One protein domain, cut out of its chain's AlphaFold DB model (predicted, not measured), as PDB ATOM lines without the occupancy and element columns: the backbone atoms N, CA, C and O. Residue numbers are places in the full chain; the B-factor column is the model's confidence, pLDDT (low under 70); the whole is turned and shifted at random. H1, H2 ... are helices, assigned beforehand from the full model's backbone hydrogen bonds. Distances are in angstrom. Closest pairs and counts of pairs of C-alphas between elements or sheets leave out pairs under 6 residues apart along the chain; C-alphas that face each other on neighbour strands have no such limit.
ATOM      1  N   ILE A 128      61.296  34.813  65.972       85.25
ATOM      2  CA  ILE A 128      60.207  34.130  66.691       85.25
ATOM      3  C   ILE A 128      58.863  34.812  66.411       85.25
ATOM      4  O   ILE A 128      57.879  34.138  66.113       85.25
ATOM      5  N   LYS A 129      58.817  36.150  66.451       84.75
ATOM      6  CA  LYS A 129      57.603  36.906  66.109       84.75
ATOM      7  C   LYS A 129      57.194  36.698  64.646       84.75
ATOM      8  O   LYS A 129      56.011  36.512  64.382       84.75
ATOM      9  N   VAL A 130      58.149  36.676  63.714       88.44
ATOM     10  CA  VAL A 130      57.897  36.425  62.282       88.44
ATOM     11  C   VAL A 130      57.408  34.997  62.040       88.44
ATOM     12  O   VAL A 130      56.452  34.804  61.295       88.44
ATOM     13  N   LEU A 131      58.001  34.001  62.698       89.94
ATOM     14  CA  LEU A 131      57.579  32.604  62.600       89.94
ATOM     15  C   LEU A 131      56.145  32.424  63.116       89.94
ATOM     16  O   LEU A 131      55.326  31.786  62.457       89.94
ATOM     17  N   LEU A 132      55.829  33.035  64.262       89.19
ATOM     18  CA  LEU A 132      54.487  32.998  64.839       89.19
ATOM     19  C   LEU A 132      53.461  33.700  63.935       89.19
ATOM     20  O   LEU A 132      52.367  33.178  63.723       89.19
ATOM     21  N   ALA A 133      53.827  34.843  63.347       90.88
ATOM     22  CA  ALA A 133      52.991  35.543  62.375       90.88
ATOM     23  C   ALA A 133      52.780  34.721  61.089       90.88
ATOM     24  O   ALA A 133      51.665  34.662  60.574       90.88
ATOM     25  N   CYS A 134      53.812  34.027  60.601       92.31
ATOM     26  CA  CYS A 134      53.728  33.164  59.421       92.31
ATOM     27  C   CYS A 134      52.805  31.960  59.657       92.31
ATOM     28  O   CYS A 134      51.995  31.620  58.795       92.31
ATOM     29  N   LEU A 135      52.884  31.344  60.841       90.56
ATOM     30  CA  LEU A 135      51.987  30.262  61.242       90.56
ATOM     31  C   LEU A 135      50.528  30.741  61.301       90.56
ATOM     32  O   LEU A 135      49.629  30.066  60.801       90.56
ATOM     33  N   SER A 136      50.300  31.930  61.867       93.88
ATOM     34  CA  SER A 136      48.971  32.544  61.933       93.88
ATOM     35  C   SER A 136      48.401  32.842  60.542       93.88
ATOM     36  O   SER A 136      47.235  32.541  60.283       93.88
ATOM     37  N   PHE A 137      49.223  33.357  59.625       93.94
ATOM     38  CA  PHE A 137      48.809  33.625  58.249       93.94
ATOM     39  C   PHE A 137      48.453  32.338  57.495       93.94
ATOM     40  O   PHE A 137      47.415  32.278  56.839       93.94
ATOM     41  N   GLY A 138      49.255  31.278  57.654       93.56
ATOM     42  CA  GLY A 138      48.980  29.973  57.049       93.56
ATOM     43  C   GLY A 138      47.631  29.394  57.484       93.56
ATOM     44  O   GLY A 138      46.849  28.947  56.646       93.56
ATOM     45  N   LEU A 139      47.314  29.478  58.780       91.56
ATOM     46  CA  LEU A 139      46.006  29.074  59.302       91.56
ATOM     47  C   LEU A 139      44.872  29.918  58.704       91.56
ATOM     48  O   LEU A 139      43.850  29.362  58.309       91.56
ATOM     49  N   MET A 140      45.052  31.235  58.572       95.00
ATOM     50  CA  MET A 140      44.055  32.103  57.937       95.00
ATOM     51  C   MET A 140      43.803  31.741  56.467       95.00
ATOM     52  O   MET A 140      42.649  31.687  56.044       95.00
ATOM     53  N   CYS A 141      44.853  31.442  55.698       94.00
ATOM     54  CA  CYS A 141      44.717  31.026  54.303       94.00
ATOM     55  C   CYS A 141      43.884  29.747  54.163       94.00
ATOM     56  O   CYS A 141      43.039  29.668  53.273       94.00
ATOM     57  N   ILE A 142      44.074  28.775  55.061       93.62
ATOM     58  CA  ILE A 142      43.297  27.528  55.064       93.62
ATOM     59  C   ILE A 142      41.799  27.822  55.238       93.62
ATOM     60  O   ILE A 142      40.982  27.304  54.478       93.62
ATOM     61  N   TRP A 143      41.430  28.707  56.171       94.31
ATOM     62  CA  TRP A 143      40.033  29.105  56.380       94.31
ATOM     63  C   TRP A 143      39.431  29.832  55.172       94.31
ATOM     64  O   TRP A 143      38.300  29.544  54.784       94.31
ATOM     65  N   VAL A 144      40.180  30.743  54.543       95.81
ATOM     66  CA  VAL A 144      39.711  31.473  53.353       95.81
ATOM     67  C   VAL A 144      39.468  30.523  52.179       95.81
ATOM     68  O   VAL A 144      38.440  30.627  51.509       95.81
ATOM     69  N   LEU A 145      40.367  29.561  51.955       93.69
ATOM     70  CA  LEU A 145      40.194  28.542  50.917       93.69
ATOM     71  C   LEU A 145      38.959  27.674  51.179       93.69
ATOM     72  O   LEU A 145      38.178  27.431  50.260       93.69
ATOM     73  N   PHE A 146      38.737  27.270  52.432       93.12
ATOM     74  CA  PHE A 146      37.550  26.508  52.814       93.12
ATOM     75  C   PHE A 146      36.251  27.286  52.543       93.12
ATOM     76  O   PHE A 146      35.314  26.746  51.955       93.12
ATOM     77  N   ILE A 147      36.207  28.575  52.892       94.25
ATOM     78  CA  ILE A 147      35.045  29.442  52.634       94.25
ATOM     79  C   ILE A 147      34.776  29.575  51.127       94.25
ATOM     80  O   ILE A 147      33.623  29.487  50.702       94.25
ATOM     81  N   LEU A 148      35.820  29.740  50.307       93.06
ATOM     82  CA  LEU A 148      35.683  29.817  48.847       93.06
ATOM     83  C   LEU A 148      35.142  28.512  48.248       93.06
ATOM     84  O   LEU A 148      34.250  28.551  47.396       93.06
ATOM     85  N   MET A 149      35.622  27.359  48.725       91.75
ATOM     86  CA  MET A 149      35.091  26.057  48.316       91.75
ATOM     87  C   MET A 149      33.605  25.932  48.667       91.75
ATOM     88  O   MET A 149      32.803  25.597  47.794       91.75
ATOM     89  N   MET A 150      33.215  26.292  49.892       91.25
ATOM     90  CA  MET A 150      31.817  26.252  50.330       91.25
ATOM     91  C   MET A 150      30.911  27.188  49.520       91.25
ATOM     92  O   MET A 150      29.807  26.799  49.141       91.25
ATOM     93  N   ALA A 151      31.380  28.396  49.198       91.31
ATOM     94  CA  ALA A 151      30.627  29.345  48.379       91.31
ATOM     95  C   ALA A 151      30.408  28.827  46.945       91.31
ATOM     96  O   ALA A 151      29.296  28.910  46.419       91.31
ATOM     97  N   SER A 152      31.442  28.244  46.326       87.88
ATOM     98  CA  SER A 152      31.324  27.650  44.989       87.88
ATOM     99  C   SER A 152      30.367  26.451  44.964       87.88
ATOM    100  O   SER A 152      29.525  26.370  44.073       87.88
ATOM    101  N   ALA A 153      30.424  25.576  45.973       87.38
ATOM    102  CA  ALA A 153      29.508  24.445  46.109       87.38
ATOM    103  C   ALA A 153      28.055  24.901  46.338       87.38
ATOM    104  O   ALA A 153      27.125  24.329  45.773       87.38
ATOM    105  N   GLY A 154      27.841  25.971  47.111       84.88
ATOM    106  CA  GLY A 154      26.518  26.577  47.267       84.88
ATOM    107  C   GLY A 154      25.952  27.083  45.937       84.88
ATOM    108  O   GLY A 154      24.813  26.774  45.587       84.88
ATOM    109  N   LEU A 155      26.762  27.807  45.156       89.50
ATOM    110  CA  LEU A 155      26.363  28.303  43.836       89.50
ATOM    111  C   LEU A 155      26.050  27.167  42.857       89.50
ATOM    112  O   LEU A 155      25.050  27.248  42.144       89.50
ATOM    113  N   THR A 156      26.853  26.099  42.828       86.56
ATOM    114  CA  THR A 156      26.588  24.965  41.931       86.56
ATOM    115  C   THR A 156      25.292  24.244  42.283       86.56
ATOM    116  O   THR A 156      24.538  23.897  41.372       86.56
ATOM    117  N   VAL A 157      24.974  24.071  43.570       88.75
ATOM    118  CA  VAL A 157      23.693  23.491  44.004       88.75
ATOM    119  C   VAL A 157      22.517  24.376  43.587       88.75
ATOM    120  O   VAL A 157      21.535  23.858  43.059       88.75
ATOM    121  N   ILE A 158      22.617  25.699  43.755       87.88
ATOM    122  CA  ILE A 158      21.545  26.639  43.385       87.88
ATOM    123  C   ILE A 158      21.311  26.639  41.870       87.88
ATOM    124  O   ILE A 158      20.172  26.514  41.426       87.88
ATOM    125  N   VAL A 159      22.373  26.731  41.065       88.81
ATOM    126  CA  VAL A 159      22.263  26.689  39.596       88.81
ATOM    127  C   VAL A 159      21.699  25.348  39.132       88.81
ATOM    128  O   VAL A 159      20.821  25.321  38.272       88.81
ATOM    129  N   SER A 160      22.139  24.242  39.739       83.25
ATOM    130  CA  SER A 160      21.606  22.910  39.441       83.25
ATOM    131  C   SER A 160      20.127  22.806  39.803       83.25
ATOM    132  O   SER A 160      19.363  22.235  39.036       83.25
ATOM    133  N   PHE A 161      19.704  23.392  40.925       83.62
ATOM    134  CA  PHE A 161      18.305  23.425  41.349       83.62
ATOM    135  C   PHE A 161      17.432  24.272  40.414       83.62
ATOM    136  O   PHE A 161      16.339  23.848  40.049       83.62
ATOM    137  N   ILE A 162      17.917  25.430  39.955       83.81
ATOM    138  CA  ILE A 162      17.206  26.264  38.972       83.81
ATOM    139  C   ILE A 162      17.101  25.538  37.626       83.81
ATOM    140  O   ILE A 162      16.016  25.463  37.056       83.81
ATOM    141  N   PHE A 163      18.199  24.958  37.131       80.69
ATOM    142  CA  PHE A 163      18.191  24.151  35.907       80.69
ATOM    143  C   PHE A 163      17.217  22.977  36.026       80.69
ATOM    144  O   PHE A 163      16.454  22.698  35.103       80.69
ATOM    145  N   TYR A 164      17.215  22.328  37.187       73.00
ATOM    146  CA  TYR A 164      16.307  21.252  37.524       73.00
ATOM    147  C   TYR A 164      14.836  21.719  37.479       73.00
ATOM    148  O   TYR A 164      14.035  21.077  36.812       73.00
ATOM    149  N   LEU A 165      14.486  22.860  38.089       75.62
ATOM    150  CA  LEU A 165      13.121  23.412  38.062       75.62
ATOM    151  C   LEU A 165      12.646  23.803  36.654       75.62
ATOM    152  O   LEU A 165      11.466  23.661  36.351       75.62
ATOM    153  N   VAL A 166      13.549  24.289  35.800       79.50
ATOM    154  CA  VAL A 166      13.226  24.680  34.416       79.50
ATOM    155  C   VAL A 166      13.024  23.461  33.507       79.50
ATOM    156  O   VAL A 166      12.238  23.531  32.568       79.50
ATOM    157  N   ASN A 167      13.712  22.347  33.776       69.31
ATOM    158  CA  ASN A 167      13.728  21.165  32.905       69.31
ATOM    159  C   ASN A 167      12.929  19.965  33.447       69.31
ATOM    160  O   ASN A 167      12.942  18.905  32.819       69.31
ATOM    161  N   SER A 168      12.281  20.059  34.614       63.44
ATOM    162  CA  SER A 168      11.687  18.874  35.238       63.44
ATOM    163  C   SER A 168      10.234  18.607  34.853       63.44
ATOM    164  O   SER A 168       9.333  19.310  35.309       63.44
ATOM    165  N   ASP A 169      10.017  17.465  34.199       66.81
ATOM    166  CA  ASP A 169       8.873  16.595  34.481       66.81
ATOM    167  C   ASP A 169       9.030  15.961  35.883       66.81
ATOM    168  O   ASP A 169      10.136  15.604  36.307       66.81
ATOM    169  N   SER A 170       7.918  15.774  36.608       58.09
ATOM    170  CA  SER A 170       7.848  15.409  38.042       58.09
ATOM    171  C   SER A 170       8.653  14.171  38.489       58.09
ATOM    172  O   SER A 170       8.927  14.011  39.677       58.09
ATOM    173  N   ILE A 171       9.074  13.294  37.574       61.22
ATOM    174  CA  ILE A 171       9.835  12.061  37.867       61.22
ATOM    175  C   ILE A 171      11.297  12.360  38.243       61.22
ATOM    176  O   ILE A 171      11.932  11.598  38.978       61.22
ATOM    177  N   CYS A 172      11.844  13.484  37.780       60.25
ATOM    178  CA  CYS A 172      13.237  13.833  38.040       60.25
ATOM    179  C   CYS A 172      13.447  14.288  39.514       60.25
ATOM    180  O   CYS A 172      14.546  14.149  40.056       60.25
ATOM    181  N   LEU A 173      12.368  14.703  40.209       55.94
ATOM    182  CA  LEU A 173      12.421  15.364  41.531       55.94
ATOM    183  C   LEU A 173      12.792  14.337  42.595       55.94
ATOM    184  O   LEU A 173      13.583  14.585  43.506       55.94
ATOM    185  N   TYR A 174      12.254  13.135  42.411       65.81
ATOM    186  CA  TYR A 174      12.509  11.987  43.260       65.81
ATOM    187  C   TYR A 174      13.956  11.487  43.134       65.81
ATOM    188  O   TYR A 174      14.595  11.171  44.137       65.81
ATOM    189  N   LYS A 175      14.520  11.479  41.916       67.44
ATOM    190  CA  LYS A 175      15.915  11.062  41.693       67.44
ATOM    191  C   LYS A 175      16.918  12.057  42.281       67.44
ATOM    192  O   LYS A 175      17.919  11.634  42.855       67.44
ATOM    193  N   PHE A 176      16.634  13.357  42.186       67.69
ATOM    194  CA  PHE A 176      17.487  14.407  42.745       67.69
ATOM    195  C   PHE A 176      17.538  14.364  44.283       67.69
ATOM    196  O   PHE A 176      18.620  14.436  44.867       67.69
ATOM    197  N   SER A 177      16.396  14.127  44.938       69.50
ATOM    198  CA  SER A 177      16.318  13.959  46.399       69.50
ATOM    199  C   SER A 177      17.208  12.813  46.917       69.50
ATOM    200  O   SER A 177      17.949  12.974  47.888       69.50
ATOM    201  N   ILE A 178      17.232  11.674  46.213       74.25
ATOM    202  CA  ILE A 178      18.071  10.516  46.577       74.25
ATOM    203  C   ILE A 178      19.570  10.820  46.425       74.25
ATOM    204  O   ILE A 178      20.384  10.339  47.215       74.25
ATOM    205  N   ILE A 179      19.953  11.614  45.422       77.00
ATOM    206  CA  ILE A 179      21.353  12.002  45.192       77.00
ATOM    207  C   ILE A 179      21.854  12.931  46.302       77.00
ATOM    208  O   ILE A 179      22.952  12.717  46.813       77.00
ATOM    209  N   ILE A 180      21.038  13.900  46.731       71.62
ATOM    210  CA  ILE A 180      21.379  14.793  47.850       71.62
ATOM    211  C   ILE A 180      21.552  13.997  49.147       71.62
ATOM    212  O   ILE A 180      22.531  14.203  49.862       71.62
ATOM    213  N   LEU A 181      20.656  13.043  49.424       77.25
ATOM    214  CA  LEU A 181      20.752  12.200  50.618       77.25
ATOM    215  C   LEU A 181      22.037  11.355  50.626       77.25
ATOM    216  O   LEU A 181      22.691  11.232  51.658       77.25
ATOM    217  N   LYS A 182      22.435  10.819  49.465       76.56
ATOM    218  CA  LYS A 182      23.694  10.075  49.318       76.56
ATOM    219  C   LYS A 182      24.928  10.957  49.486       76.56
ATOM    220  O   LYS A 182      25.901  10.512  50.082       76.56
ATOM    221  N   PHE A 183      24.894  12.187  48.978       75.25
ATOM    222  CA  PHE A 183      26.008  13.125  49.113       75.25
ATOM    223  C   PHE A 183      26.190  13.587  50.566       75.25
ATOM    224  O   PHE A 183      27.314  13.670  51.049       75.25
ATOM    225  N   LEU A 184      25.089  13.807  51.289       69.25
ATOM    226  CA  LEU A 184      25.111  14.216  52.694       69.25
ATOM    227  C   LEU A 184      25.632  13.102  53.620       69.25
ATOM    228  O   LEU A 184      26.318  13.391  54.595       69.25
ATOM    229  N   PHE A 185      25.371  11.834  53.284       68.69
ATOM    230  CA  PHE A 185      25.888  10.678  54.027       68.69
ATOM    231  C   PHE A 185      27.357  10.348  53.714       68.69
ATOM    232  O   PHE A 185      27.980   9.600  54.452       68.69
ATOM    233  N   ALA A 186      27.926  10.882  52.629       66.75
ATOM    234  CA  ALA A 186      29.328  10.654  52.267       66.75
ATOM    235  C   ALA A 186      30.316  11.565  53.024       66.75
ATOM    236  O   ALA A 186      31.524  11.355  52.935       66.75
ATOM    237  N   PHE A 187      29.811  12.584  53.727       54.38
ATOM    238  CA  PHE A 187      30.597  13.565  54.489       54.38
ATOM    239  C   PHE A 187      30.417  13.457  56.018       54.38
ATOM    240  O   PHE A 187      31.044  14.227  56.746       54.38
TER     241      PHE A 187
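This is residues 128 to 187 of the 188 residues of the protein "DUF1700 domain-containing protein" of Paraclostridium bifermentans (UniProt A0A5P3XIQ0). One long helix, H1, makes most of the length of the printed part; after a tight turn a much shorter helix, H2, folds back beside the last part of H1, like an uneven, narrow V. The printed part has 60 residues with two named helices, H1 then H2, and no named strand: all helix. It is an extended rod, with a radius of gyration of the C-alphas of 19.0 A and spans of 63 by 23 by 5 A.

H1, residues 128 to 167, begins at C-alpha 128 (60.207, 34.130, 66.691) and runs 58.9 A to C-alpha 167 (13.728, 21.165, 32.905). H2, residues 171 to 185, runs 22.8 A and ends at C-alpha 185 (25.888, 10.678, 54.027).

H1 and H2 are near each other, with 8 pairs of C-alphas within 10 A and the closest at 8.0 A. Residues 128 to 156, 166 to 171 and 181 to 187 stand free. Every O i to N i+4 pair is within hydrogen-bond range in H1, and 10 of 11 in H2.

The C-alphas farthest apart, of Ile 128 and Asp 169, are 63.1 A apart. The printed part has no cut, and the link from H1 to H2 is tight. Mean pLDDT of the printed part is 81.4; residues 167 to 177 and 184 to 187 are under 70.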